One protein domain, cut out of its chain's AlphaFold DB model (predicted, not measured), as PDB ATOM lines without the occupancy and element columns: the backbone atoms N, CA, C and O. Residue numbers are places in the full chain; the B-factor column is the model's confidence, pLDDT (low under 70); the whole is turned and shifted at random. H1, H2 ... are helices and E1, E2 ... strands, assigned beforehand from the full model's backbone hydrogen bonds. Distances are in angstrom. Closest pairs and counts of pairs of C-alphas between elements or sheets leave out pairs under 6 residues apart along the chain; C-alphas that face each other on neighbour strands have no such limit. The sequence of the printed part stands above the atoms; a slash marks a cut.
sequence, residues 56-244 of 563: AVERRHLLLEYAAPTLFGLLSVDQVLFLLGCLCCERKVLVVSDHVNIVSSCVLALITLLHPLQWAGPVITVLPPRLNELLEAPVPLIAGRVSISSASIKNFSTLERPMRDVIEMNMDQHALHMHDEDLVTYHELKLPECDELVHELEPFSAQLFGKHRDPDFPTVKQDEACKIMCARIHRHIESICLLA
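What this domain is: This is residues 56 to 244 of the 563 residues of an uncharacterized protein of Phytophthora kernoviae (UniProt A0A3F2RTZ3). A small, twisted sheet of four strands is covered on one face by H2 and H3, and beyond these two helices, away from the sheet, lie H1 and the long helical hairpin of H6 and H7. On the sheet's other side lie loops, residues 127 to 132 and 157 to 163, together with the short H4. The printed part has 189 residues with seven named helices and four named strands, in the order H1 H2 E1 H3 H4 E2 E3 E4 H5 H6 H7; the sheet, in the order E2 E1 E3 E4, is mixed, and the class is mixed, helices and strands. The whole is compact and rounded, with a radius of gyration of the C-alphas of 15.7 A and spans of 42 by 41 by 31 A.

How they stand to each other: Begin at H1, residues 56 to 74, which has a kink of 45 degrees near residue 67. Next comes H2, residues 77 to 88, close to H1 but not clearly touching it, with the C-alphas of Phe 72 and Val 80 closest at 7.9 A. Then look for E1, residues 92 to 97, and H3, residues 100 to 113. H1 and H3 touch at a steep tilt of 55 degrees, opposite ways, the C-alphas of Ala 67 and Ser 105 closest at 4.5 A. H2, with residues 80 to 84 alone, touches H3, and the closest C-alphas are those of Leu 84 and Leu 110 at 6.8 A. H4, residues 133 to 136, only grazes the sheet. In E2, residues 142 to 146, find the parallel neighbour of E1, with N 143 and O 93 at 2.9 A; E1, H3, H4 and E2 make a strand-helix-strand unit, two parallel neighbour strands with helices between them, and its crossover is right-handed. E3, residues 166 to 170, is parallel to E1 on its other side, with N 94 and O 167 at 2.8 A. E4, residues 175 to 177, forms an antiparallel hairpin with E3, with N 168 and O 177 at 2.9 A. H2 and H3 lie on the same face of this sheet, giving two layers, helices on one face of a sheet; their heights over the sheet are 10.6 A and 8.9 A. H5, residues 182 to 189, grazes the sheet and only just touches H2, with 3 pairs of C-alphas within 8 A, those of Gly 85 and Leu 189 closest at 5.4 A. H6, residues 194 to 208, touches H2, which meets it with residues 77 to 81 alone, the C-alphas of Val 77 and Val 198 closest at 6.0 A. H7, residues 220 to 244, forms a helical hairpin with H6 at a shallow tilt of 14 degrees, opposite ways, the C-alphas of Phe 204 and Ala 225 closest at 5.1 A. H1, with residues 64 to 72 alone, touches H7, the C-alphas of Pro 69 and Cys 226 closest at 6.4 A. In H2, H3 and H7 every O i to N i+4 pair is within hydrogen-bond range; in H1 13 of 15 are, in H6 7 of 11, and in H5 1 of 4, beside 3 of 5 O i to N i+3 pairs, while H4 is too short for an O i to N i+4 pair.

Where its parts are: Find C-alpha 56 at (-17.355, -20.145, 15.326), where H1 begins, and follow it 26.5 A to C-alpha 74. H2 is 16.1 A long, E1 16.8 A and H3 20.0 A. E2 begins at C-alpha 142, at (-28.988, -11.458, 29.594), and is 13.8 A long; E3 is 12.8 A. H6 is 19.6 A long, and H7, the longest helix, runs 36.3 A to C-alpha 244 at (-20.949, 3.034, 13.326).

The domain as a whole: The C-alphas farthest apart are those of Ser 152 and Leu 242, at 43.8 A. The printed part has no cut. Look for the long links at H3 to H4, E2 to E3 and H6 to H7. The mean pLDDT of the printed part is 88.8, and it is under 70 at residue 151 and residues 209 to 217.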
ATOM      1  N   ALA A  56     -16.462 -21.208  14.869       87.62
ATOM      2  CA  ALA A  56     -17.355 -20.145  15.326       87.62
ATOM      3  C   ALA A  56     -18.630 -20.063  14.467       87.62
ATOM      4  O   ALA A  56     -19.724 -19.926  15.012       87.62
ATOM      5  N   VAL A  57     -18.512 -20.204  13.140       89.25
ATOM      6  CA  VAL A  57     -19.670 -20.301  12.229       89.25
ATOM      7  C   VAL A  57     -20.488 -21.558  12.536       89.25
ATOM      8  O   VAL A  57     -21.701 -21.466  12.713       89.25
ATOM      9  N   GLU A  58     -19.823 -22.707  12.689       89.88
ATOM     10  CA  GLU A  58     -20.452 -23.988  13.031       89.88
ATOM     11  C   GLU A  58     -21.263 -23.897  14.336       89.88
ATOM     12  O   GLU A  58     -22.445 -24.243  14.369       89.88
ATOM     13  N   ARG A  59     -20.653 -23.367  15.408       90.44
ATOM     14  CA  ARG A  59     -21.310 -23.205  16.714       90.44
ATOM     15  C   ARG A  59     -22.548 -22.313  16.619       90.44
ATOM     16  O   ARG A  59     -23.573 -22.657  17.201       90.44
ATOM     17  N   ARG A  60     -22.474 -21.190  15.891       92.00
ATOM     18  CA  ARG A  60     -23.630 -20.295  15.692       92.00
ATOM     19  C   ARG A  60     -24.745 -20.972  14.896       92.00
ATOM     20  O   ARG A  60     -25.907 -20.820  15.259       92.00
ATOM     21  N   HIS A  61     -24.404 -21.736  13.856       90.38
ATOM     22  CA  HIS A  61     -25.380 -22.465  13.044       90.38
ATOM     23  C   HIS A  61     -26.157 -23.485  13.884       90.38
ATOM     24  O   HIS A  61     -27.382 -23.417  13.943       90.38
ATOM     25  N   LEU A  62     -25.449 -24.365  14.600       90.12
ATOM     26  CA  LEU A  62     -26.053 -25.412  15.432       90.12
ATOM     27  C   LEU A  62     -26.874 -24.841  16.605       90.12
ATOM     28  O   LEU A  62     -27.923 -25.385  16.947       90.12
ATOM     29  N   LEU A  63     -26.434 -23.727  17.208       93.19
ATOM     30  CA  LEU A  63     -27.207 -23.043  18.249       93.19
ATOM     31  C   LEU A  63     -28.504 -22.438  17.702       93.19
ATOM     32  O   LEU A  63     -29.545 -22.592  18.335       93.19
ATOM     33  N   LEU A  64     -28.473 -21.781  16.538       93.38
ATOM     34  CA  LEU A  64     -29.675 -21.190  15.942       93.38
ATOM     35  C   LEU A  64     -30.637 -22.255  15.401       93.38
ATOM     36  O   LEU A  64     -31.839 -22.107  15.589       93.38
ATOM     37  N   GLU A  65     -30.135 -23.342  14.814       89.31
ATOM     38  CA  GLU A  65     -30.946 -24.486  14.366       89.31
ATOM     39  C   GLU A  65     -31.741 -25.122  15.523       89.31
ATOM     40  O   GLU A  65     -32.914 -25.457  15.362       89.31
ATOM     41  N   TYR A  66     -31.146 -25.206  16.718       88.56
ATOM     42  CA  TYR A  66     -31.843 -25.641  17.933       88.56
ATOM     43  C   TYR A  66     -32.787 -24.570  18.515       88.56
ATOM     44  O   TYR A  66     -33.906 -24.880  18.924       88.56
ATOM     45  N   ALA A  67     -32.330 -23.320  18.610       92.62
ATOM     46  CA  ALA A  67     -32.932 -22.324  19.498       92.62
ATOM     47  C   ALA A  67     -33.873 -21.322  18.805       92.62
ATOM     48  O   ALA A  67     -34.886 -20.915  19.383       92.62
ATOM     49  N   ALA A  68     -33.558 -20.907  17.577       91.88
ATOM     50  CA  ALA A  68     -34.296 -19.858  16.876       91.88
ATOM     51  C   ALA A  68     -35.737 -20.251  16.474       91.88
ATOM     52  O   ALA A  68     -36.607 -19.383  16.577       91.88
ATOM     53  N   PRO A  69     -36.066 -21.523  16.142       89.81
ATOM     54  CA  PRO A  69     -37.457 -21.940  15.939       89.81
ATOM     55  C   PRO A  69     -38.345 -21.735  17.174       89.81
ATOM     56  O   PRO A  69     -39.532 -21.455  17.032       89.81
ATOM     57  N   THR A  70     -37.787 -21.825  18.390       89.81
ATOM     58  CA  THR A  70     -38.525 -21.503  19.625       89.81
ATOM     59  C   THR A  70     -38.747 -19.996  19.762       89.81
ATOM     60  O   THR A  70     -39.860 -19.576  20.065       89.81
ATOM     61  N   LEU A  71     -37.727 -19.174  19.487       92.88
ATOM     62  CA  LEU A  71     -37.831 -17.713  19.572       92.88
ATOM     63  C   LEU A  71     -38.857 -17.152  18.571       92.88
ATOM     64  O   LEU A  71     -39.799 -16.471  18.970       92.88
ATOM     65  N   PHE A  72     -38.716 -17.486  17.285       91.62
ATOM     66  CA  PHE A  72     -39.615 -17.021  16.219       91.62
ATOM     67  C   PHE A  72     -40.964 -17.758  16.173       91.62
ATOM     68  O   PHE A  72     -41.857 -17.354  15.436       91.62
ATOM     69  N   GLY A  73     -41.136 -18.839  16.937       88.00
ATOM     70  CA  GLY A  73     -42.450 -19.436  17.179       88.00
ATOM     71  C   GLY A  73     -43.287 -18.654  18.200       88.00
ATOM     72  O   GLY A  73     -44.508 -18.805  18.213       88.00
ATOM     73  N   LEU A  74     -42.640 -17.826  19.037       88.19
ATOM     74  CA  LEU A  74     -43.242 -17.180  20.208       88.19
ATOM     75  C   LEU A  74     -43.277 -15.647  20.144       88.19
ATOM     76  O   LEU A  74     -44.280 -15.072  20.548       88.19
ATOM     77  N   LEU A  75     -42.228 -14.962  19.679       90.75
ATOM     78  CA  LEU A  75     -42.178 -13.489  19.656       90.75
ATOM     79  C   LEU A  75     -42.344 -12.929  18.243       90.75
ATOM     80  O   LEU A  75     -41.762 -13.465  17.300       90.75
ATOM     81  N   SER A  76     -43.075 -11.813  18.108       91.62
ATOM     82  CA  SER A  76     -43.178 -11.095  16.827       91.62
ATOM     83  C   SER A  76     -41.803 -10.626  16.339       91.62
ATOM     84  O   SER A  76     -40.862 -10.486  17.125       91.62
ATOM     85  N   VAL A  77     -41.677 -10.339  15.038       93.12
ATOM     86  CA  VAL A  77     -40.420  -9.808  14.484       93.12
ATOM     87  C   VAL A  77     -40.035  -8.501  15.188       93.12
ATOM     88  O   VAL A  77     -38.888  -8.356  15.599       93.12
ATOM     89  N   ASP A  78     -40.997  -7.608  15.433       93.19
ATOM     90  CA  ASP A  78     -40.809  -6.369  16.200       93.19
ATOM     91  C   ASP A  78     -40.279  -6.635  17.611       93.19
ATOM     92  O   ASP A  78     -39.372  -5.946  18.068       93.19
ATOM     93  N   GLN A  79     -40.821  -7.643  18.304       94.25
ATOM     94  CA  GLN A  79     -40.398  -8.004  19.657       94.25
ATOM     95  C   GLN A  79     -38.970  -8.556  19.675       94.25
ATOM     96  O   GLN A  79     -38.190  -8.183  20.549       94.25
ATOM     97  N   VAL A  80     -38.595  -9.394  18.702       95.88
ATOM     98  CA  VAL A  80     -37.217  -9.892  18.586       95.88
ATOM     99  C   VAL A  80     -36.253  -8.756  18.236       95.88
ATOM    100  O   VAL A  80     -35.225  -8.619  18.895       95.88
ATOM    101  N   LEU A  81     -36.583  -7.903  17.261       96.00
ATOM    102  CA  LEU A  81     -35.743  -6.763  16.874       96.00
ATOM    103  C   LEU A  81     -35.626  -5.715  17.989       96.00
ATOM    104  O   LEU A  81     -34.549  -5.157  18.182       96.00
ATOM    105  N   PHE A  82     -36.685  -5.486  18.768       95.44
ATOM    106  CA  PHE A  82     -36.637  -4.629  19.953       95.44
ATOM    107  C   PHE A  82     -35.699  -5.197  21.025       95.44
ATOM    108  O   PHE A  82     -34.837  -4.474  21.520       95.44
ATOM    109  N   LEU A  83     -35.803  -6.492  21.350       97.31
ATOM    110  CA  LEU A  83     -34.890  -7.132  22.304       97.31
ATOM    111  C   LEU A  83     -33.437  -7.127  21.811       97.31
ATOM    112  O   LEU A  83     -32.529  -6.918  22.613       97.31
ATOM    113  N   LEU A  84     -33.206  -7.297  20.507       97.69
ATOM    114  CA  LEU A  84     -31.872  -7.176  19.916       97.69
ATOM    115  C   LEU A  84     -31.346  -5.738  19.976       97.69
ATOM    116  O   LEU A  84     -30.187  -5.563  20.321       97.69
ATOM    117  N   GLY A  85     -32.171  -4.712  19.744       95.56
ATOM    118  CA  GLY A  85     -31.789  -3.308  19.955       95.56
ATOM    119  C   GLY A  85     -31.437  -2.998  21.415       95.56
ATOM    120  O   GLY A  85     -30.404  -2.395  21.699       95.56
ATOM    121  N   CYS A  86     -32.221  -3.520  22.361       95.56
ATOM    122  CA  CYS A  86     -31.931  -3.422  23.793       95.56
ATOM    123  C   CYS A  86     -30.579  -4.058  24.161       95.56
ATOM    124  O   CYS A  86     -29.804  -3.463  24.910       95.56
ATOM    125  N   LEU A  87     -30.286  -5.245  23.618       97.25
ATOM    126  CA  LEU A  87     -29.002  -5.923  23.802       97.25
ATOM    127  C   LEU A  87     -27.860  -5.171  23.102       97.25
ATOM    128  O   LEU A  87     -26.819  -4.970  23.715       97.25
ATOM    129  N   CYS A  88     -28.053  -4.682  21.875       96.19
ATOM    130  CA  CYS A  88     -27.084  -3.839  21.169       96.19
ATOM    131  C   CYS A  88     -26.735  -2.562  21.949       96.19
ATOM    132  O   CYS A  88     -25.600  -2.119  21.868       96.19
ATOM    133  N   CYS A  89     -27.656  -2.008  22.745       93.81
ATOM    134  CA  CYS A  89     -27.398  -0.914  23.689       93.81
ATOM    135  C   CYS A  89     -27.008  -1.384  25.113       93.81
ATOM    136  O   CYS A  89     -27.184  -0.630  26.072       93.81
ATOM    137  N   GLU A  90     -26.532  -2.621  25.283       95.69
ATOM    138  CA  GLU A  90     -26.053  -3.200  26.553       95.69
ATOM    139  C   GLU A  90     -27.041  -3.067  27.739       95.69
ATOM    140  O   GLU A  90     -26.651  -2.954  28.904       95.69
ATOM    141  N   ARG A  91     -28.354  -3.111  27.465       93.62
ATOM    142  CA  ARG A  91     -29.403  -3.154  28.503       93.62
ATOM    143  C   ARG A  91     -29.602  -4.566  29.053       93.62
ATOM    144  O   ARG A  91     -29.230  -5.557  28.420       93.62
ATOM    145  N   LYS A  92     -30.189  -4.678  30.250       95.38
ATOM    146  CA  LYS A  92     -30.437  -5.981  30.881       95.38
ATOM    147  C   LYS A  92     -31.740  -6.571  30.358       95.38
ATOM    148  O   LYS A  92     -32.788  -5.940  30.474       95.38
ATOM    149  N   VAL A  93     -31.694  -7.798  29.848       96.75
ATOM    150  CA  VAL A  93     -32.867  -8.508  29.316       96.75
ATOM    151  C   VAL A  93     -33.146  -9.754  30.152       96.75
ATOM    152  O   VAL A  93     -32.288 -10.627  30.292       96.75
ATOM    153  N   LEU A  94     -34.361  -9.836  30.698       96.25
ATOM    154  CA  LEU A  94     -34.857 -10.942  31.512       96.25
ATOM    155  C   LEU A  94     -35.956 -11.703  30.751       96.25
ATOM    156  O   LEU A  94     -37.089 -11.244  30.642       96.25
ATOM    157  N   VAL A  95     -35.623 -12.880  30.227       96.75
ATOM    158  CA  VAL A  95     -36.544 -13.764  29.494       96.75
ATOM    159  C   VAL A  95     -37.316 -14.638  30.485       96.75
ATOM    160  O   VAL A  95     -36.699 -15.375  31.252       96.75
ATOM    161  N   VAL A  96     -38.649 -14.601  30.469       94.00
ATOM    162  CA  VAL A  96     -39.509 -15.300  31.443       94.00
ATOM    163  C   VAL A  96     -40.462 -16.278  30.763       94.00
ATOM    164  O   VAL A  96     -41.110 -15.926  29.783       94.00
ATOM    165  N   SER A  97     -40.579 -17.494  31.307       93.06
ATOM    166  CA  SER A  97     -41.613 -18.467  30.917       93.06
ATOM    167  C   SER A  97     -41.922 -19.457  32.051       93.06
ATOM    168  O   SER A  97     -41.077 -19.710  32.918       93.06
ATOM    169  N   ASP A  98     -43.102 -20.080  32.009       90.44
ATOM    170  CA  ASP A  98     -43.424 -21.316  32.742       90.44
ATOM    171  C   ASP A  98     -42.459 -22.478  32.377       90.44
ATOM    172  O   ASP A  98     -42.240 -23.390  33.181       90.44
ATOM    173  N   HIS A  99     -41.850 -22.460  31.180       90.44
ATOM    174  CA  HIS A  99     -41.140 -23.596  30.584       90.44
ATOM    175  C   HIS A  99     -39.621 -23.386  30.425       90.44
ATOM    176  O   HIS A  99     -39.155 -22.549  29.651       90.44
ATOM    177  N   VAL A 100     -38.820 -24.232  31.088       91.81
ATOM    178  CA  VAL A 100     -37.340 -24.146  31.116       91.81
ATOM    179  C   VAL A 100     -36.702 -24.136  29.721       91.81
ATOM    180  O   VAL A 100     -35.772 -23.371  29.486       91.81
ATOM    181  N   ASN A 101     -37.204 -24.958  28.792       91.69
ATOM    182  CA  ASN A 101     -36.692 -25.043  27.422       91.69
ATOM    183  C   ASN A 101     -36.952 -23.759  26.622       91.69
ATOM    184  O   ASN A 101     -36.068 -23.321  25.893       91.69
ATOM    185  N   ILE A 102     -38.124 -23.130  26.790       92.62
ATOM    186  CA  ILE A 102     -38.434 -21.835  26.166       92.62
ATOM    187  C   ILE A 102     -37.442 -20.782  26.654       92.62
ATOM    188  O   ILE A 102     -36.809 -20.116  25.835       92.62
ATOM    189  N   VAL A 103     -37.249 -20.689  27.974       94.69
ATOM    190  CA  VAL A 103     -36.296 -19.754  28.585       94.69
ATOM    191  C   VAL A 103     -34.878 -19.973  28.041       94.69
ATOM    192  O   VAL A 103     -34.263 -19.032  27.536       94.69
ATOM    193  N   SER A 104     -34.361 -21.207  28.088       95.25
ATOM    194  CA  SER A 104     -32.985 -21.493  27.668       95.25
ATOM    195  C   SER A 104     -32.763 -21.274  26.172       95.25
ATOM    196  O   SER A 104     -31.743 -20.697  25.794       95.25
ATOM    197  N   SER A 105     -33.707 -21.695  25.322       94.44
ATOM    198  CA  SER A 105     -33.606 -21.492  23.875       94.44
ATOM    199  C   SER A 105     -33.682 -20.013  23.521       94.44
ATOM    200  O   SER A 105     -32.846 -19.536  22.765       94.44
ATOM    201  N   CYS A 106     -34.606 -19.241  24.093       96.00
ATOM    202  CA  CYS A 106     -34.755 -17.836  23.704       96.00
ATOM    203  C   CYS A 106     -33.557 -16.975  24.139       96.00
ATOM    204  O   CYS A 106     -33.115 -16.137  23.356       96.00
ATOM    205  N   VAL A 107     -32.951 -17.238  25.307       97.81
ATOM    206  CA  VAL A 107     -31.678 -16.599  25.709       97.81
ATOM    207  C   VAL A 107     -30.542 -16.942  24.732       97.81
ATOM    208  O   VAL A 107     -29.819 -16.047  24.297       97.81
ATOM    209  N   LEU A 108     -30.397 -18.215  24.343       97.00
ATOM    210  CA  LEU A 108     -29.357 -18.645  23.397       97.00
ATOM    211  C   LEU A 108     -29.597 -18.131  21.968       97.00
ATOM    212  O   LEU A 108     -28.641 -17.778  21.280       97.00
ATOM    213  N   ALA A 109     -30.849 -18.052  21.521       96.94
ATOM    214  CA  ALA A 109     -31.208 -17.512  20.215       96.94
ATOM    215  C   ALA A 109     -30.896 -16.012  20.140       96.94
ATOM    216  O   ALA A 109     -30.166 -15.600  19.243       96.94
ATOM    217  N   LEU A 110     -31.363 -15.215  21.112       98.00
ATOM    218  CA  LEU A 110     -31.102 -13.772  21.167       98.00
ATOM    219  C   LEU A 110     -29.599 -13.465  21.175       98.00
ATOM    220  O   LEU A 110     -29.143 -12.663  20.366       98.00
ATOM    221  N   ILE A 111     -28.810 -14.153  22.010       97.38
ATOM    222  CA  ILE A 111     -27.362 -13.902  22.088       97.38
ATOM    223  C   ILE A 111     -26.612 -14.320  20.812       97.38
ATOM    224  O   ILE A 111     -25.624 -13.694  20.442       97.38
ATOM    225  N   THR A 112     -27.097 -15.344  20.100       97.25
ATOM    226  CA  THR A 112     -26.488 -15.820  18.842       97.25
ATOM    227  C   THR A 112     -26.948 -15.000  17.624       97.25
ATOM    228  O   THR A 112     -26.277 -14.989  16.587       97.25
ATOM    229  N   LEU A 113     -28.063 -14.273  17.737       97.81
ATOM    230  CA  LEU A 113     -28.552 -13.322  16.732       97.81
ATOM    231  C   LEU A 113     -27.797 -11.980  16.732       97.81
ATOM    232  O   LEU A 113     -27.906 -11.263  15.748       97.81
ATOM    233  N   LEU A 114     -26.993 -11.663  17.758       97.19
ATOM    234  CA  LEU A 114     -26.197 -10.420  17.819       97.19
ATOM    235  C   LEU A 114     -24.995 -10.367  16.858       97.19
ATOM    236  O   LEU A 114     -24.408  -9.302  16.681       97.19
ATOM    237  N   HIS A 115     -24.607 -11.488  16.243       95.38
ATOM    238  CA  HIS A 115     -23.456 -11.537  15.335       95.38
ATOM    239  C   HIS A 115     -23.596 -10.503  14.187       95.38
ATOM    240  O   HIS A 115     -24.662 -10.467  13.567       95.38
ATOM    241  N   PRO A 116     -22.557  -9.698  13.868       94.94
ATOM    242  CA  PRO A 116     -21.135  -9.899  14.189       94.94
ATOM    243  C   PRO A 116     -20.683  -9.637  15.633       94.94
ATOM    244  O   PRO A 116     -19.617 -10.118  16.006       94.94
ATOM    245  N   LEU A 117     -21.482  -8.962  16.461       96.25
ATOM    246  CA  LEU A 117     -21.107  -8.622  17.835       96.25
ATOM    247  C   LEU A 117     -20.920  -9.862  18.725       96.25
ATOM    248  O   LEU A 117     -21.628 -10.866  18.598       96.25
ATOM    249  N   GLN A 118     -19.993  -9.752  19.678       94.38
ATOM    250  CA  GLN A 118     -19.810 -10.701  20.776       94.38
ATOM    251  C   GLN A 118     -20.306 -10.055  22.079       94.38
ATOM    252  O   GLN A 118     -19.942  -8.922  22.381       94.38
ATOM    253  N   TRP A 119     -21.139 -10.753  22.854       96.12
ATOM    254  CA  TRP A 119     -21.735 -10.198  24.076       96.12
ATOM    255  C   TRP A 119     -20.724 -10.083  25.224       96.12
ATOM    256  O   TRP A 119     -20.128 -11.078  25.632       96.12
ATOM    257  N   ALA A 120     -20.573  -8.872  25.769       92.44
ATOM    258  CA  ALA A 120     -19.589  -8.551  26.808       92.44
ATOM    259  C   ALA A 120     -20.069  -8.802  28.257       92.44
ATOM    260  O   ALA A 120     -19.257  -8.827  29.183       92.44
ATOM    261  N   GLY A 121     -21.379  -8.967  28.479       92.94
ATOM    262  CA  GLY A 121     -21.959  -9.227  29.803       92.94
ATOM    263  C   GLY A 121     -22.054 -10.723  30.159       92.94
ATOM    264  O   GLY A 121     -21.697 -11.594  29.363       92.94
ATOM    265  N   PRO A 122     -22.609 -11.082  31.331       94.69
ATOM    266  CA  PRO A 122     -22.947 -12.465  31.640       94.69
ATOM    267  C   PRO A 122     -24.127 -12.958  30.787       94.69
ATOM    268  O   PRO A 122     -25.011 -12.182  30.409       94.69
ATOM    269  N   VAL A 123     -24.159 -14.270  30.536       96.69
ATOM    270  CA  VAL A 123     -25.260 -14.989  29.876       96.69
ATOM    271  C   VAL A 123     -25.740 -16.083  30.824       96.69
ATOM    272  O   VAL A 123     -25.012 -17.039  31.086       96.69
ATOM    273  N   ILE A 124     -26.949 -15.947  31.369       96.38
ATOM    274  CA  ILE A 124     -27.481 -16.862  32.389       96.38
ATOM    275  C   ILE A 124     -28.776 -17.494  31.873       96.38
ATOM    276  O   ILE A 124     -29.861 -16.965  32.091       96.38
ATOM    277  N   THR A 125     -28.680 -18.638  31.189       94.50
ATOM    278  CA  THR A 125     -29.837 -19.301  30.549       94.50
ATOM    279  C   THR A 125     -30.946 -19.702  31.523       94.50
ATOM    280  O   THR A 125     -32.105 -19.722  31.124       94.50
ATOM    281  N   VAL A 126     -30.622 -19.984  32.790       93.69
ATOM    282  CA  VAL A 126     -31.591 -20.114  33.892       93.69
ATOM    283  C   VAL A 126     -30.993 -19.509  35.165       93.69
ATOM    284  O   VAL A 126     -30.067 -20.068  35.752       93.69
ATOM    285  N   LEU A 127     -31.525 -18.369  35.600       91.62
ATOM    286  CA  LEU A 127     -31.148 -17.634  36.803       91.62
ATOM    287  C   LEU A 127     -31.767 -18.302  38.046       91.62
ATOM    288  O   LEU A 127     -32.995 -18.325  38.183       91.62
ATOM    289  N   PRO A 128     -30.961 -18.833  38.985       87.69
ATOM    290  CA  PRO A 128     -31.472 -19.360  40.244       87.69
ATOM    291  C   PRO A 128     -32.076 -18.229  41.097       87.69
ATOM    292  O   PRO A 128     -31.433 -17.188  41.228       87.69
ATOM    293  N   PRO A 129     -33.212 -18.431  41.798       80.94
ATOM    294  CA  PRO A 129     -33.857 -17.383  42.610       80.94
ATOM    295  C   PRO A 129     -32.997 -16.766  43.729       80.94
ATOM    296  O   PRO A 129     -33.374 -15.756  44.311       80.94
ATOM    297  N   ARG A 130     -31.851 -17.380  44.057       82.44
ATOM    298  CA  ARG A 130     -30.866 -16.868  45.026       82.44
ATOM    299  C   ARG A 130     -29.886 -15.847  44.434       82.44
ATOM    300  O   ARG A 130     -29.070 -15.328  45.180       82.44
ATOM    301  N   LEU A 131     -29.928 -15.600  43.124       85.50
ATOM    302  CA  LEU A 131     -29.020 -14.697  42.407       85.50
ATOM    303  C   LEU A 131     -29.749 -13.485  41.799       85.50
ATOM    304  O   LEU A 131     -29.222 -12.838  40.898       85.50
ATOM    305  N   ASN A 132     -30.942 -13.144  42.305       83.19
ATOM    306  CA  ASN A 132     -31.687 -11.953  41.877       83.19
ATOM    307  C   ASN A 132     -30.878 -10.651  42.062       83.19
ATOM    308  O   ASN A 132     -31.044  -9.727  41.276       83.19
ATOM    309  N   GLU A 133     -29.954 -10.607  43.032       86.44
ATOM    310  CA  GLU A 133     -29.006  -9.500  43.264       86.44
ATOM    311  C   GLU A 133     -28.172  -9.142  42.011       86.44
ATOM    312  O   GLU A 133     -27.755  -7.998  41.844       86.44
ATOM    313  N   LEU A 134     -27.973 -10.083  41.074       87.81
ATOM    314  CA  LEU A 134     -27.297  -9.814  39.796       87.81
ATOM    315  C   LEU A 134     -28.081  -8.850  38.888       87.81
ATOM    316  O   LEU A 134     -27.480  -8.202  38.038       87.81
ATOM    317  N   LEU A 135     -29.400  -8.730  39.071       87.88
ATOM    318  CA  LEU A 135     -30.237  -7.773  38.343       87.88
ATOM    319  C   LEU A 135     -30.046  -6.336  38.866       87.88
ATOM    320  O   LEU A 135     -30.223  -5.381  38.108       87.88
ATOM    321  N   GLU A 136     -29.644  -6.172  40.133       87.31
ATOM    322  CA  GLU A 136     -29.347  -4.870  40.751       87.31
ATOM    323  C   GLU A 136     -27.954  -4.339  40.366       87.31
ATOM    324  O   GLU A 136     -27.723  -3.129  40.371       87.31
ATOM    325  N   ALA A 137     -27.023  -5.223  39.987       88.00
ATOM    326  CA  ALA A 137     -25.675  -4.843  39.566       88.00
ATOM    327  C   ALA A 137     -25.701  -3.899  38.338       88.00
ATOM    328  O   ALA A 137     -26.517  -4.092  37.436       88.00
ATOM    329  N   PRO A 138     -24.816  -2.889  38.239       86.75
ATOM    330  CA  PRO A 138     -24.867  -1.859  37.191       86.75
ATOM    331  C   PRO A 138     -24.238  -2.306  35.854       86.75
ATOM    332  O   PRO A 138     -23.604  -1.505  35.176       86.75
ATOM    333  N   VAL A 139     -24.348  -3.589  35.500       90.69
ATOM    334  CA  VAL A 139     -23.718  -4.194  34.312       90.69
ATOM    335  C   VAL A 139     -24.767  -4.732  33.329       90.69
ATOM    336  O   VAL A 139     -25.855  -5.109  33.778       90.69
ATOM    337  N   PRO A 140     -24.462  -4.815  32.017       94.12
ATOM    338  CA  PRO A 140     -25.268  -5.576  31.064       94.12
ATOM    339  C   PRO A 140     -25.434  -7.028  31.519       94.12
ATOM    340  O   PRO A 140     -24.495  -7.637  32.031       94.12
ATOM    341  N   LEU A 141     -26.621  -7.597  31.304       95.62
ATOM    342  CA  LEU A 141     -26.947  -8.982  31.650       95.62
ATOM    343  C   LEU A 141     -28.071  -9.508  30.751       95.62
ATOM    344  O   LEU A 141     -29.147  -8.915  30.721       95.62
ATOM    345  N   ILE A 142     -27.869 -10.656  30.101       97.44
ATOM    346  CA  ILE A 142     -28.988 -11.458  29.594       97.44
ATOM    347  C   ILE A 142     -29.223 -12.634  30.544       97.44
ATOM    348  O   ILE A 142     -28.318 -13.420  30.844       97.44
ATOM    349  N   ALA A 143     -30.446 -12.742  31.051       96.69
ATOM    350  CA  ALA A 143     -30.842 -13.768  32.001       96.69
ATOM    351  C   ALA A 143     -32.181 -14.389  31.603       96.69
ATOM    352  O   ALA A 143     -33.077 -13.718  31.105       96.69
ATOM    353  N   GLY A 144     -32.330 -15.680  31.861       96.31
ATOM    354  CA  GLY A 144     -33.589 -16.398  31.758       96.31
ATOM    355  C   GLY A 144     -34.135 -16.735  33.141       96.31
ATOM    356  O   GLY A 144     -33.365 -17.124  34.012       96.31
ATOM    357  N   ARG A 145     -35.443 -16.627  33.386       92.62
ATOM    358  CA  ARG A 145     -36.057 -16.959  34.680       92.62
ATOM    359  C   ARG A 145     -37.333 -17.772  34.500       92.62
ATOM    360  O   ARG A 145     -38.273 -17.356  33.837       92.62
ATOM    361  N   VAL A 146     -37.358 -18.939  35.135       91.62
ATOM    362  CA  VAL A 146     -38.509 -19.847  35.118       91.62
ATOM    363  C   VAL A 146     -39.464 -19.466  36.245       91.62
ATOM    364  O   VAL A 146     -39.029 -19.276  37.384       91.62
ATOM    365  N   SER A 147     -40.759 -19.359  35.951       84.19
ATOM    366  CA  SER A 147     -41.780 -19.037  36.952       84.19
ATOM    367  C   SER A 147     -43.100 -19.717  36.623       84.19
ATOM    368  O   SER A 147     -43.673 -19.411  35.594       84.19
ATOM    369  N   ILE A 148     -43.575 -20.602  37.507       74.56
ATOM    370  CA  ILE A 148     -44.668 -21.578  37.285       74.56
ATOM    371  C   ILE A 148     -46.076 -20.953  37.464       74.56
ATOM    372  O   ILE A 148     -46.988 -21.576  38.007       74.56
ATOM    373  N   SER A 149     -46.222 -19.685  37.089       72.38
ATOM    374  CA  SER A 149     -47.473 -18.908  37.140       72.38
ATOM    375  C   SER A 149     -47.559 -17.868  36.013       72.38
ATOM    376  O   SER A 149     -48.463 -17.027  36.014       72.38
ATOM    377  N   SER A 150     -46.621 -17.913  35.065       70.75
ATOM    378  CA  SER A 150     -46.380 -16.891  34.052       70.75
ATOM    379  C   SER A 150     -47.503 -16.832  33.016       70.75
ATOM    380  O   SER A 150     -48.018 -15.747  32.748       70.75
ATOM    381  N   ALA A 151     -48.002 -17.975  32.527       66.44
ATOM    382  CA  ALA A 151     -49.196 -17.994  31.680       66.44
ATOM    383  C   ALA A 151     -50.496 -17.731  32.470       66.44
ATOM    384  O   ALA A 151     -51.478 -17.244  31.910       66.44
ATOM    385  N   SER A 152     -50.522 -18.044  33.773       72.06
ATOM    386  CA  SER A 152     -51.747 -18.053  34.591       72.06
ATOM    387  C   SER A 152     -52.236 -16.665  35.021       72.06
ATOM    388  O   SER A 152     -53.446 -16.438  35.092       72.06
ATOM    389  N   ILE A 153     -51.321 -15.743  35.330       76.31
ATOM    390  CA  ILE A 153     -51.634 -14.427  35.903       76.31
ATOM    391  C   ILE A 153     -51.430 -13.359  34.824       76.31
ATOM    392  O   ILE A 153     -50.327 -13.210  34.319       76.31
ATOM    393  N   LYS A 154     -52.462 -12.597  34.446       71.94
ATOM    394  CA  LYS A 154     -52.310 -11.542  33.423       71.94
ATOM    395  C   LYS A 154     -51.342 -10.448  33.879       71.94
ATOM    396  O   LYS A 154     -51.472  -9.966  35.003       71.94
ATOM    397  N   ASN A 155     -50.451 -10.029  32.980       70.25
ATOM    398  CA  ASN A 155     -49.392  -9.046  33.225       70.25
ATOM    399  C   ASN A 155     -48.457  -9.502  34.361       70.25
ATOM    400  O   ASN A 155     -48.116  -8.736  35.263       70.25
ATOM    401  N   PHE A 156     -48.089 -10.787  34.360       77.00
ATOM    402  CA  PHE A 156     -47.231 -11.358  35.391       77.00
ATOM    403  C   PHE A 156     -45.777 -10.909  35.232       77.00
ATOM    404  O   PHE A 156     -45.103 -11.301  34.276       77.00
ATOM    405  N   SER A 157     -45.297 -10.134  36.206       78.75
ATOM    406  CA  SER A 157     -43.875  -9.873  36.417       78.75
ATOM    407  C   SER A 157     -43.306 -10.810  37.479       78.75
ATOM    408  O   SER A 157     -43.952 -11.104  38.486       78.75
ATOM    409  N   THR A 158     -42.066 -11.256  37.281       78.38
ATOM    410  CA  THR A 158     -41.306 -12.011  38.286       78.38
ATOM    411  C   THR A 158     -40.627 -11.104  39.321       78.38
ATOM    412  O   THR A 158     -40.058 -11.598  40.306       78.38
ATOM    413  N   LEU A 159     -40.633  -9.791  39.091       80.94
ATOM    414  CA  LEU A 159     -40.061  -8.772  39.962       80.94
ATOM    415  C   LEU A 159     -41.148  -8.240  40.909       80.94
ATOM    416  O   LEU A 159     -42.285  -8.033  40.497       80.94
ATOM    417  N   GLU A 160     -40.812  -7.971  42.175       76.25
ATOM    418  CA  GLU A 160     -41.781  -7.369  43.113       76.25
ATOM    419  C   GLU A 160     -42.198  -5.950  42.688       76.25
ATOM    420  O   GLU A 160     -43.279  -5.476  43.047       76.25
ATOM    421  N   ARG A 161     -41.322  -5.269  41.935       80.31
ATOM    422  CA  ARG A 161     -41.530  -3.987  41.252       80.31
ATOM    423  C   ARG A 161     -40.657  -3.964  39.991       80.31
ATOM    424  O   ARG A 161     -39.566  -4.536  40.040       80.31
ATOM    425  N   PRO A 162     -41.061  -3.275  38.912       82.94
ATOM    426  CA  PRO A 162     -40.165  -2.985  37.796       82.94
ATOM    427  C   PRO A 162     -38.883  -2.293  38.275       82.94
ATOM    428  O   PRO A 162     -38.929  -1.434  39.158       82.94
ATOM    429  N   MET A 163     -37.743  -2.661  37.693       87.44
ATOM    430  CA  MET A 163     -36.433  -2.085  38.009       87.44
ATOM    431  C   MET A 163     -35.904  -1.330  36.788       87.44
ATOM    432  O   MET A 163     -36.074  -1.801  35.666       87.44
ATOM    433  N   ARG A 164     -35.269  -0.171  37.005       88.38
ATOM    434  CA  ARG A 164     -34.621   0.602  35.930       88.38
ATOM    435  C   ARG A 164     -33.557  -0.229  35.212       88.38
ATOM    436  O   ARG A 164     -32.859  -1.025  35.847       88.38
ATOM    437  N   ASP A 165     -33.435  -0.006  33.909       89.00
ATOM    438  CA  ASP A 165     -32.521  -0.686  32.984       89.00
ATOM    439  C   ASP A 165     -32.736  -2.213  32.883       89.00
ATOM    440  O   ASP A 165     -31.885  -2.918  32.333       89.00
ATOM    441  N   VAL A 166     -33.861  -2.734  33.399       93.19
ATOM    442  CA  VAL A 166     -34.237  -4.157  33.362       93.19
ATOM    443  C   VAL A 166     -35.502  -4.348  32.538       93.19
ATOM    444  O   VAL A 166     -36.576  -3.847  32.869       93.19
ATOM    445  N   ILE A 167     -35.361  -5.123  31.468       94.81
ATOM    446  CA  ILE A 167     -36.374  -5.334  30.439       94.81
ATOM    447  C   ILE A 167     -36.840  -6.787  30.529       94.81
ATOM    448  O   ILE A 167     -36.128  -7.706  30.122       94.81
ATOM    449  N   GLU A 168     -38.016  -7.008  31.108       94.56
ATOM    450  CA  GLU A 168     -38.592  -8.338  31.305       94.56
ATOM    451  C   GLU A 168     -39.533  -8.688  30.143       94.56
ATOM    452  O   GLU A 168     -40.528  -8.004  29.909       94.56
ATOM    453  N   MET A 169     -39.232  -9.767  29.417       94.62
ATOM    454  CA  MET A 169     -40.096 -10.311  28.367       94.62
ATOM    455  C   MET A 169     -40.749 -11.602  28.858       94.62
ATOM    456  O   MET A 169     -40.083 -12.628  29.009       94.62
ATOM    457  N   ASN A 170     -42.064 -11.565  29.064       93.19
ATOM    458  CA  ASN A 170     -42.880 -12.742  29.327       93.19
ATOM    459  C   ASN A 170     -43.220 -13.435  27.997       93.19
ATOM    460  O   ASN A 170     -44.034 -12.948  27.210       93.19
ATOM    461  N   MET A 171     -42.589 -14.585  27.763       91.25
ATOM    462  CA  MET A 171     -42.691 -15.375  26.533       91.25
ATOM    463  C   MET A 171     -44.047 -16.077  26.370       91.25
ATOM    464  O   MET A 171     -44.434 -16.375  25.245       91.25
ATOM    465  N   ASP A 172     -44.758 -16.340  27.472       89.19
ATOM    466  CA  ASP A 172     -46.043 -17.060  27.464       89.19
ATOM    467  C   ASP A 172     -47.230 -16.118  27.210       89.19
ATOM    468  O   ASP A 172     -48.286 -16.540  26.742       89.19
ATOM    469  N   GLN A 173     -47.064 -14.836  27.551       86.50
ATOM    470  CA  GLN A 173     -48.063 -13.777  27.364       86.50
ATOM    471  C   GLN A 173     -47.708 -12.802  26.237       86.50
ATOM    472  O   GLN A 173     -48.512 -11.924  25.923       86.50
ATOM    473  N   HIS A 174     -46.516 -12.938  25.646       88.69
ATOM    474  CA  HIS A 174     -45.928 -11.996  24.685       88.69
ATOM    475  C   HIS A 174     -45.888 -10.555  25.237       88.69
ATOM    476  O   HIS A 174     -46.076  -9.587  24.498       88.69
ATOM    477  N   ALA A 175     -45.700 -10.424  26.554       89.56
ATOM    478  CA  ALA A 175     -45.852  -9.178  27.297       89.56
ATOM    479  C   ALA A 175     -44.493  -8.634  27.751       89.56
ATOM    480  O   ALA A 175     -43.680  -9.357  28.326       89.56
ATOM    481  N   LEU A 176     -44.273  -7.344  27.508       91.12
ATOM    482  CA  LEU A 176     -43.066  -6.620  27.885       91.12
ATOM    483  C   LEU A 176     -43.326  -5.814  29.165       91.12
ATOM    484  O   LEU A 176     -44.259  -5.011  29.203       91.12
ATOM    485  N   HIS A 177     -42.491  -5.990  30.186       90.94
ATOM    486  CA  HIS A 177     -42.501  -5.183  31.405       90.94
ATOM    487  C   HIS A 177     -41.162  -4.454  31.565       90.94
ATOM    488  O   HIS A 177     -40.087  -5.044  31.466       90.94
ATOM    489  N   MET A 178     -41.239  -3.152  31.818       91.81
ATOM    490  CA  MET A 178     -40.113  -2.238  32.026       91.81
ATOM    491  C   MET A 178     -40.501  -1.238  33.124       91.81
ATOM    492  O   MET A 178     -41.668  -1.163  33.513       91.81
ATOM    493  N   HIS A 179     -39.539  -0.477  33.643       91.75
ATOM    494  CA  HIS A 179     -39.819   0.614  34.577       91.75
ATOM    495  C   HIS A 179     -40.499   1.805  33.870       91.75
ATOM    496  O   HIS A 179     -40.264   2.038  32.687       91.75
ATOM    497  N   ASP A 180     -41.340   2.565  34.586       90.19
ATOM    498  CA  ASP A 180     -42.206   3.610  34.001       90.19
ATOM    499  C   ASP A 180     -41.438   4.701  33.232       90.19
ATOM    500  O   ASP A 180     -41.947   5.259  32.263       90.19
ATOM    501  N   GLU A 181     -40.208   5.007  33.651       88.50
ATOM    502  CA  GLU A 181     -39.331   5.971  32.968       88.50
ATOM    503  C   GLU A 181     -38.751   5.386  31.670       88.50
ATOM    504  O   GLU A 181     -38.762   6.038  30.627       88.50
ATOM    505  N   ASP A 182     -38.324   4.126  31.713       89.75
ATOM    506  CA  ASP A 182     -37.767   3.370  30.592       89.75
ATOM    507  C   ASP A 182     -38.846   3.110  29.514       89.75
ATOM    508  O   ASP A 182     -38.551   3.035  28.323       89.75
ATOM    509  N   LEU A 183     -40.125   3.034  29.915       88.94
ATOM    510  CA  LEU A 183     -41.285   2.986  29.014       88.94
ATOM    511  C   LEU A 183     -41.520   4.295  28.239       88.94
ATOM    512  O   LEU A 183     -42.222   4.274  27.229       88.94
ATOM    513  N   VAL A 184     -40.942   5.427  28.658       89.62
ATOM    514  CA  VAL A 184     -40.968   6.675  27.872       89.62
ATOM    515  C   VAL A 184     -39.884   6.633  26.791       89.62
ATOM    516  O   VAL A 184     -40.149   6.926  25.622       89.62
ATOM    517  N   THR A 185     -38.675   6.210  27.161       87.38
ATOM    518  CA  THR A 185     -37.494   6.191  26.282       87.38
ATOM    519  C   THR A 185     -37.375   4.928  25.423       87.38
ATOM    520  O   THR A 185     -36.530   4.881  24.538       87.38
ATOM    521  N   TYR A 186     -38.246   3.919  25.587       87.12
ATOM    522  CA  TYR A 186     -38.176   2.633  24.863       87.12
ATOM    523  C   TYR A 186     -38.004   2.769  23.336       87.12
ATOM    524  O   TYR A 186     -37.334   1.958  22.701       87.12
ATOM    525  N   HIS A 187     -38.584   3.812  22.738       87.75
ATOM    526  CA  HIS A 187     -38.506   4.091  21.308       87.75
ATOM    527  C   HIS A 187     -37.072   4.396  20.824       87.75
ATOM    528  O   HIS A 187     -36.757   4.151  19.663       87.75
ATOM    529  N   GLU A 188     -36.190   4.851  21.718       88.25
ATOM    530  CA  GLU A 188     -34.757   5.069  21.490       88.25
ATOM    531  C   GLU A 188     -33.969   3.748  21.404       88.25
ATOM    532  O   GLU A 188     -32.859   3.734  20.871       88.25
ATOM    533  N   LEU A 189     -34.513   2.640  21.925       89.31
ATOM    534  CA  LEU A 189     -33.897   1.303  21.903       89.31
ATOM    535  C   LEU A 189     -34.261   0.491  20.645       89.31
ATOM    536  O   LEU A 189     -33.763  -0.621  20.471       89.31
ATOM    537  N   LYS A 190     -35.111   1.022  19.753       91.38
ATOM    538  CA  LYS A 190     -35.368   0.417  18.437       91.38
ATOM    539  C   LYS A 190     -34.115   0.488  17.552       91.38
ATOM    540  O   LYS A 190     -33.491   1.540  17.447       91.38
ATOM    541  N   LEU A 191     -33.815  -0.607  16.850       91.94
ATOM    542  CA  LEU A 191     -32.769  -0.646  15.821       91.94
ATOM    543  C   LEU A 191     -33.074   0.358  14.678       91.94
ATOM    544  O   LEU A 191     -34.235   0.473  14.264       91.94
ATOM    545  N   PRO A 192     -32.066   1.064  14.128       90.81
ATOM    546  CA  PRO A 192     -32.201   1.867  12.910       90.81
ATOM    547  C   PRO A 192     -32.822   1.082  11.747       90.81
ATOM    548  O   PRO A 192     -32.502  -0.082  11.564       90.81
ATOM    549  N   GLU A 193     -33.695   1.712  10.953       87.94
ATOM    550  CA  GLU A 193     -34.341   1.112   9.762       87.94
ATOM    551  C   GLU A 193     -35.110  -0.218  10.025       87.94
ATOM    552  O   GLU A 193     -35.470  -0.932   9.090       87.94
ATOM    553  N   CYS A 194     -35.430  -0.546  11.289       89.88
ATOM    554  CA  CYS A 194     -36.050  -1.828  11.658       89.88
ATOM    555  C   CYS A 194     -37.426  -2.088  11.029       89.88
ATOM    556  O   CYS A 194     -37.736  -3.240  10.735       89.88
ATOM    557  N   ASP A 195     -38.233  -1.054  10.781       90.75
ATOM    558  CA  ASP A 195     -39.572  -1.217  10.202       90.75
ATOM    559  C   ASP A 195     -39.505  -1.758   8.746       90.75
ATOM    560  O   ASP A 195     -40.378  -2.523   8.329       90.75
ATOM    561  N   GLU A 196     -38.435  -1.458   7.988       90.94
ATOM    562  CA  GLU A 196     -38.192  -2.054   6.658       90.94
ATOM    563  C   GLU A 196     -37.825  -3.546   6.770       90.94
ATOM    564  O   GLU A 196     -38.304  -4.372   5.990       90.94
ATOM    565  N   LEU A 197     -37.037  -3.916   7.788       93.81
ATOM    566  CA  LEU A 197     -36.690  -5.310   8.071       93.81
ATOM    567  C   LEU A 197     -37.909  -6.124   8.538       93.81
ATOM    568  O   LEU A 197     -38.056  -7.273   8.126       93.81
ATOM    569  N   VAL A 198     -38.813  -5.551   9.342       94.38
ATOM    570  CA  VAL A 198     -40.077  -6.216   9.721       94.38
ATOM    571  C   VAL A 198     -40.887  -6.578   8.472       94.38
ATOM    572  O   VAL A 198     -41.319  -7.725   8.342       94.38
ATOM    573  N   HIS A 199     -41.015  -5.654   7.515       93.81
ATOM    574  CA  HIS A 199     -41.710  -5.900   6.249       93.81
ATOM    575  C   HIS A 199     -40.976  -6.915   5.344       93.81
ATOM    576  O   HIS A 199     -41.625  -7.689   4.640       93.81
ATOM    577  N   GLU A 200     -39.636  -6.976   5.343       93.88
ATOM    578  CA  GLU A 200     -38.913  -8.048   4.630       93.88
ATOM    579  C   GLU A 200     -39.134  -9.434   5.275       93.88
ATOM    580  O   GLU A 200     -39.187 -10.447   4.571       93.88
ATOM    581  N   LEU A 201     -39.287  -9.499   6.602       93.81
ATOM    582  CA  LEU A 201     -39.402 -10.758   7.348       93.81
ATOM    583  C   LEU A 201     -40.841 -11.259   7.563       93.81
ATOM    584  O   LEU A 201     -41.022 -12.440   7.870       93.81
ATOM    585  N   GLU A 202     -41.866 -10.427   7.363       90.94
ATOM    586  CA  GLU A 202     -43.290 -10.805   7.423       90.94
ATOM    587  C   GLU A 202     -43.630 -12.126   6.684       90.94
ATOM    588  O   GLU A 202     -44.177 -13.030   7.329       90.94
ATOM    589  N   PRO A 203     -43.274 -12.340   5.395       90.88
ATOM    590  CA  PRO A 203     -43.634 -13.568   4.672       90.88
ATOM    591  C   PRO A 203     -42.942 -14.840   5.193       90.88
ATOM    592  O   PRO A 203     -43.386 -15.951   4.888       90.88
ATOM    593  N   PHE A 204     -41.865 -14.710   5.971       90.81
ATOM    594  CA  PHE A 204     -41.187 -15.833   6.623       90.81
ATOM    595  C   PHE A 204     -41.771 -16.086   8.014       90.81
ATOM    596  O   PHE A 204     -42.118 -17.221   8.344       90.81
ATOM    597  N   SER A 205     -41.983 -15.029   8.798       88.44
ATOM    598  CA  SER A 205     -42.510 -15.130  10.161       88.44
ATOM    599  C   SER A 205     -43.958 -15.651  10.199       88.44
ATOM    600  O   SER A 205     -44.286 -16.515  11.015       88.44
ATOM    601  N   ALA A 206     -44.792 -15.286   9.215       85.75
ATOM    602  CA  ALA A 206     -46.139 -15.838   9.018       85.75
ATOM    603  C   ALA A 206     -46.175 -17.368   8.770       85.75
ATOM    604  O   ALA A 206     -47.231 -18.004   8.870       85.75
ATOM    605  N   GLN A 207     -45.037 -17.997   8.452       82.69
ATOM    606  CA  GLN A 207     -44.939 -19.454   8.327       82.69
ATOM    607  C   GLN A 207     -44.691 -20.136   9.681       82.69
ATOM    608  O   GLN A 207     -45.138 -21.276   9.853       82.69
ATOM    609  N   LEU A 208     -44.055 -19.427  10.622       79.12
ATOM    610  CA  LEU A 208     -43.632 -19.896  11.945       79.12
ATOM    611  C   LEU A 208     -44.732 -19.726  13.008       79.12
ATOM    612  O   LEU A 208     -44.980 -20.649  13.787       79.12
ATOM    613  N   PHE A 209     -45.428 -18.584  13.009       69.25
ATOM    614  CA  PHE A 209     -46.434 -18.267  14.027       69.25
ATOM    615  C   PHE A 209     -47.682 -19.161  13.996       69.25
ATOM    616  O   PHE A 209     -48.119 -19.667  12.959       69.25
ATOM    617  N   GLY A 210     -48.298 -19.317  15.173       57.06
ATOM    618  CA  GLY A 210     -49.642 -19.881  15.344       57.06
ATOM    619  C   GLY A 210     -49.778 -21.398  15.168       57.06
ATOM    620  O   GLY A 210     -50.897 -21.901  15.267       57.06
ATOM    621  N   LYS A 211     -48.684 -22.133  14.916       55.62
ATOM    622  CA  LYS A 211     -48.715 -23.582  14.618       55.62
ATOM    623  C   LYS A 211     -48.070 -24.471  15.681       55.62
ATOM    624  O   LYS A 211     -48.562 -25.573  15.900       55.62
ATOM    625  N   HIS A 212     -47.034 -24.008  16.381       54.66
ATOM    626  CA  HIS A 212     -46.448 -24.767  17.489       54.66
ATOM    627  C   HIS A 212     -47.245 -24.565  18.782       54.66
ATOM    628  O   HIS A 212     -46.995 -23.641  19.551       54.66
ATOM    629  N   ARG A 213     -48.214 -25.456  19.016       49.75
ATOM    630  CA  ARG A 213     -48.738 -25.756  20.364       49.75
ATOM    631  C   ARG A 213     -48.152 -27.038  20.956       49.75
ATOM    632  O   ARG A 213     -48.200 -27.211  22.168       49.75
ATOM    633  N   ASP A 214     -47.566 -27.877  20.108       50.81
ATOM    634  CA  ASP A 214     -46.954 -29.154  20.458       50.81
ATOM    635  C   ASP A 214     -45.472 -29.178  20.024       50.81
ATOM    636  O   ASP A 214     -45.102 -28.504  19.051       50.81
ATOM    637  N   PRO A 215     -44.606 -29.929  20.735       47.47
ATOM    638  CA  PRO A 215     -43.153 -29.936  20.543       47.47
ATOM    639  C   PRO A 215     -42.697 -30.828  19.371       47.47
ATOM    640  O   PRO A 215     -41.714 -31.561  19.484       47.47
ATOM    641  N   ASP A 216     -43.414 -30.780  18.248       55.59
ATOM    642  CA  ASP A 216     -42.978 -31.415  17.004       55.59
ATOM    643  C   ASP A 216     -41.771 -30.677  16.403       55.59
ATOM    644  O   ASP A 216     -41.655 -29.451  16.488       55.59
ATOM    645  N   PHE A 217     -40.876 -31.434  15.761       63.19
ATOM    646  CA  PHE A 217     -39.726 -30.884  15.040       63.19
ATOM    647  C   PHE A 217     -40.182 -29.886  13.957       63.19
ATOM    648  O   PHE A 217     -41.181 -30.151  13.277       63.19
ATOM    649  N   PRO A 218     -39.464 -28.764  13.746       72.56
ATOM    650  CA  PRO A 218     -39.829 -27.791  12.723       72.56
ATOM    651  C   PRO A 218     -39.839 -28.450  11.339       72.56
ATOM    652  O   PRO A 218     -38.930 -29.198  10.978       72.56
ATOM    653  N   THR A 219     -40.873 -28.174  10.544       83.25
ATOM    654  CA  THR A 219     -40.913 -28.659   9.157       83.25
ATOM    655  C   THR A 219     -39.819 -27.987   8.326       83.25
ATOM    656  O   THR A 219     -39.427 -26.858   8.613       83.25
ATOM    657  N   VAL A 220     -39.369 -28.635   7.244       83.88
ATOM    658  CA  VAL A 220     -38.287 -28.125   6.369       83.88
ATOM    659  C   VAL A 220     -38.507 -26.665   5.944       83.88
ATOM    660  O   VAL A 220     -37.575 -25.876   5.954       83.88
ATOM    661  N   LYS A 221     -39.755 -26.260   5.672       84.75
ATOM    662  CA  LYS A 221     -40.093 -24.869   5.313       84.75
ATOM    663  C   LYS A 221     -39.962 -23.880   6.474       84.75
ATOM    664  O   LYS A 221     -39.644 -22.718   6.253       84.75
ATOM    665  N   GLN A 222     -40.235 -24.321   7.702       85.56
ATOM    666  CA  GLN A 222     -40.034 -23.509   8.905       85.56
ATOM    667  C   GLN A 222     -38.540 -23.384   9.226       85.56
ATOM    668  O   GLN A 222     -38.098 -22.304   9.598       85.56
ATOM    669  N   ASP A 223     -37.760 -24.446   9.022       86.56
ATOM    670  CA  ASP A 223     -36.297 -24.412   9.116       86.56
ATOM    671  C   ASP A 223     -35.677 -23.460   8.072       86.56
ATOM    672  O   ASP A 223     -34.930 -22.553   8.433       86.56
ATOM    673  N   GLU A 224     -36.070 -23.573   6.798       89.81
ATOM    674  CA  GLU A 224     -35.679 -22.646   5.723       89.81
ATOM    675  C   GLU A 224     -36.043 -21.189   6.062       89.81
ATOM    676  O   GLU A 224     -35.187 -20.304   5.996       89.81
ATOM    677  N   ALA A 225     -37.289 -20.925   6.479       91.56
ATOM    678  CA  ALA A 225     -37.741 -19.591   6.877       91.56
ATOM    679  C   ALA A 225     -36.950 -19.039   8.079       91.56
ATOM    680  O   ALA A 225     -36.526 -17.885   8.061       91.56
ATOM    681  N   CYS A 226     -36.695 -19.871   9.091       92.06
ATOM    682  CA  CYS A 226     -35.904 -19.522  10.269       92.06
ATOM    683  C   CYS A 226     -34.448 -19.193   9.897       92.06
ATOM    684  O   CYS A 226     -33.910 -18.176  10.337       92.06
ATOM    685  N   LYS A 227     -33.816 -20.005   9.039       92.19
ATOM    686  CA  LYS A 227     -32.448 -19.785   8.543       92.19
ATOM    687  C   LYS A 227     -32.342 -18.497   7.716       92.19
ATOM    688  O   LYS A 227     -31.375 -17.755   7.886       92.19
ATOM    689  N   ILE A 228     -33.358 -18.171   6.909       94.44
ATOM    690  CA  ILE A 228     -33.453 -16.883   6.197       94.44
ATOM    691  C   ILE A 228     -33.583 -15.713   7.185       94.44
ATOM    692  O   ILE A 228     -32.823 -14.752   7.075       94.44
ATOM    693  N   MET A 229     -34.485 -15.792   8.171       95.19
ATOM    694  CA  MET A 229     -34.668 -14.736   9.180       95.19
ATOM    695  C   MET A 229     -33.378 -14.463   9.969       95.19
ATOM    696  O   MET A 229     -32.966 -13.308  10.069       95.19
ATOM    697  N   CYS A 230     -32.687 -15.506  10.444       96.31
ATOM    698  CA  CYS A 230     -31.384 -15.376  11.105       96.31
ATOM    699  C   CYS A 230     -30.355 -14.639  10.231       96.31
ATOM    700  O   CYS A 230     -29.737 -13.679  10.686       96.31
ATOM    701  N   ALA A 231     -30.197 -15.052   8.969       95.62
ATOM    702  CA  ALA A 231     -29.213 -14.464   8.059       95.62
ATOM    703  C   ALA A 231     -29.497 -12.986   7.736       95.62
ATOM    704  O   ALA A 231     -28.566 -12.199   7.565       95.62
ATOM    705  N   ARG A 232     -30.774 -12.585   7.672       96.62
ATOM    706  CA  ARG A 232     -31.171 -11.182   7.476       96.62
ATOM    707  C   ARG A 232     -30.932 -10.326   8.716       96.62
ATOM    708  O   ARG A 232     -30.436  -9.212   8.578       96.62
ATOM    709  N   ILE A 233     -31.209 -10.857   9.907       97.19
ATOM    710  CA  ILE A 233     -30.933 -10.175  11.180       97.19
ATOM    711  C   ILE A 233     -29.424  -9.953  11.363       97.19
ATOM    712  O   ILE A 233     -29.017  -8.826  11.638       97.19
ATOM    713  N   HIS A 234     -28.586 -10.973  11.118       96.56
ATOM    714  CA  HIS A 234     -27.120 -10.823  11.152       96.56
ATOM    715  C   HIS A 234     -26.637  -9.730  10.191       96.56
ATOM    716  O   HIS A 234     -25.901  -8.839  10.603       96.56
ATOM    717  N   ARG A 235     -27.112  -9.736   8.938       96.12
ATOM    718  CA  ARG A 235     -26.743  -8.730   7.925       96.12
ATOM    719  C   ARG A 235     -27.195  -7.307   8.285       96.12
ATOM    720  O   ARG A 235     -26.550  -6.332   7.912       96.12
ATOM    721  N   HIS A 236     -28.307  -7.170   9.003       96.31
ATOM    722  CA  HIS A 236     -28.793  -5.877   9.480       96.31
ATOM    723  C   HIS A 236     -27.931  -5.332  10.630       96.31
ATOM    724  O   HIS A 236     -27.548  -4.164  10.602       96.31
ATOM    725  N   ILE A 237     -27.547  -6.178  11.594       96.62
ATOM    726  CA  ILE A 237     -26.630  -5.782  12.676       96.62
ATOM    727  C   ILE A 237     -25.229  -5.486  12.118       96.62
ATOM    728  O   ILE A 237     -24.628  -4.484  12.495       96.62
ATOM    729  N   GLU A 238     -24.744  -6.275  11.157       95.50
ATOM    730  CA  GLU A 238     -23.526  -6.000  10.380       95.50
ATOM    731  C   GLU A 238     -23.579  -4.614   9.710       95.50
ATOM    732  O   GLU A 238     -22.654  -3.819   9.866       95.50
ATOM    733  N   SER A 239     -24.694  -4.269   9.056       94.62
ATOM    734  CA  SER A 239     -24.908  -2.940   8.463       94.62
ATOM    735  C   SER A 239     -24.854  -1.809   9.503       94.62
ATOM    736  O   SER A 239     -24.257  -0.767   9.243       94.62
ATOM    737  N   ILE A 240     -25.421  -2.010  10.698       94.00
ATOM    738  CA  ILE A 240     -25.348  -1.041  11.810       94.00
ATOM    739  C   ILE A 240     -23.905  -0.891  12.318       94.00
ATOM    740  O   ILE A 240     -23.458   0.230  12.560       94.00
ATOM    741  N   CYS A 241     -23.148  -1.988  12.417       95.00
ATOM    742  CA  CYS A 241     -21.735  -1.958  12.804       95.00
ATOM    743  C   CYS A 241     -20.879  -1.179  11.790       95.00
ATOM    744  O   CYS A 241     -20.071  -0.342  12.185       95.00
ATOM    745  N   LEU A 242     -21.095  -1.397  10.488       92.62
ATOM    746  CA  LEU A 242     -20.381  -0.692   9.418       92.62
ATOM    747  C   LEU A 242     -20.710   0.812   9.384       92.62
ATOM    748  O   LEU A 242     -19.810   1.631   9.208       92.62
ATOM    749  N   LEU A 243     -21.974   1.193   9.616       91.12
ATOM    750  CA  LEU A 243     -22.365   2.602   9.774       91.12
ATOM    751  C   LEU A 243     -21.668   3.250  10.982       91.12
ATOM    752  O   LEU A 243     -21.140   4.356  10.868       91.12
ATOM    753  N   ALA A 244     -21.607   2.547  12.116       91.81
ATOM    754  CA  ALA A 244     -20.949   3.034  13.326       91.81
ATOM    755  C   ALA A 244     -19.422   3.189  13.173       91.81
ATOM    756  O   ALA A 244     -18.855   4.124  13.742       91.81
TER     757      ALA A 244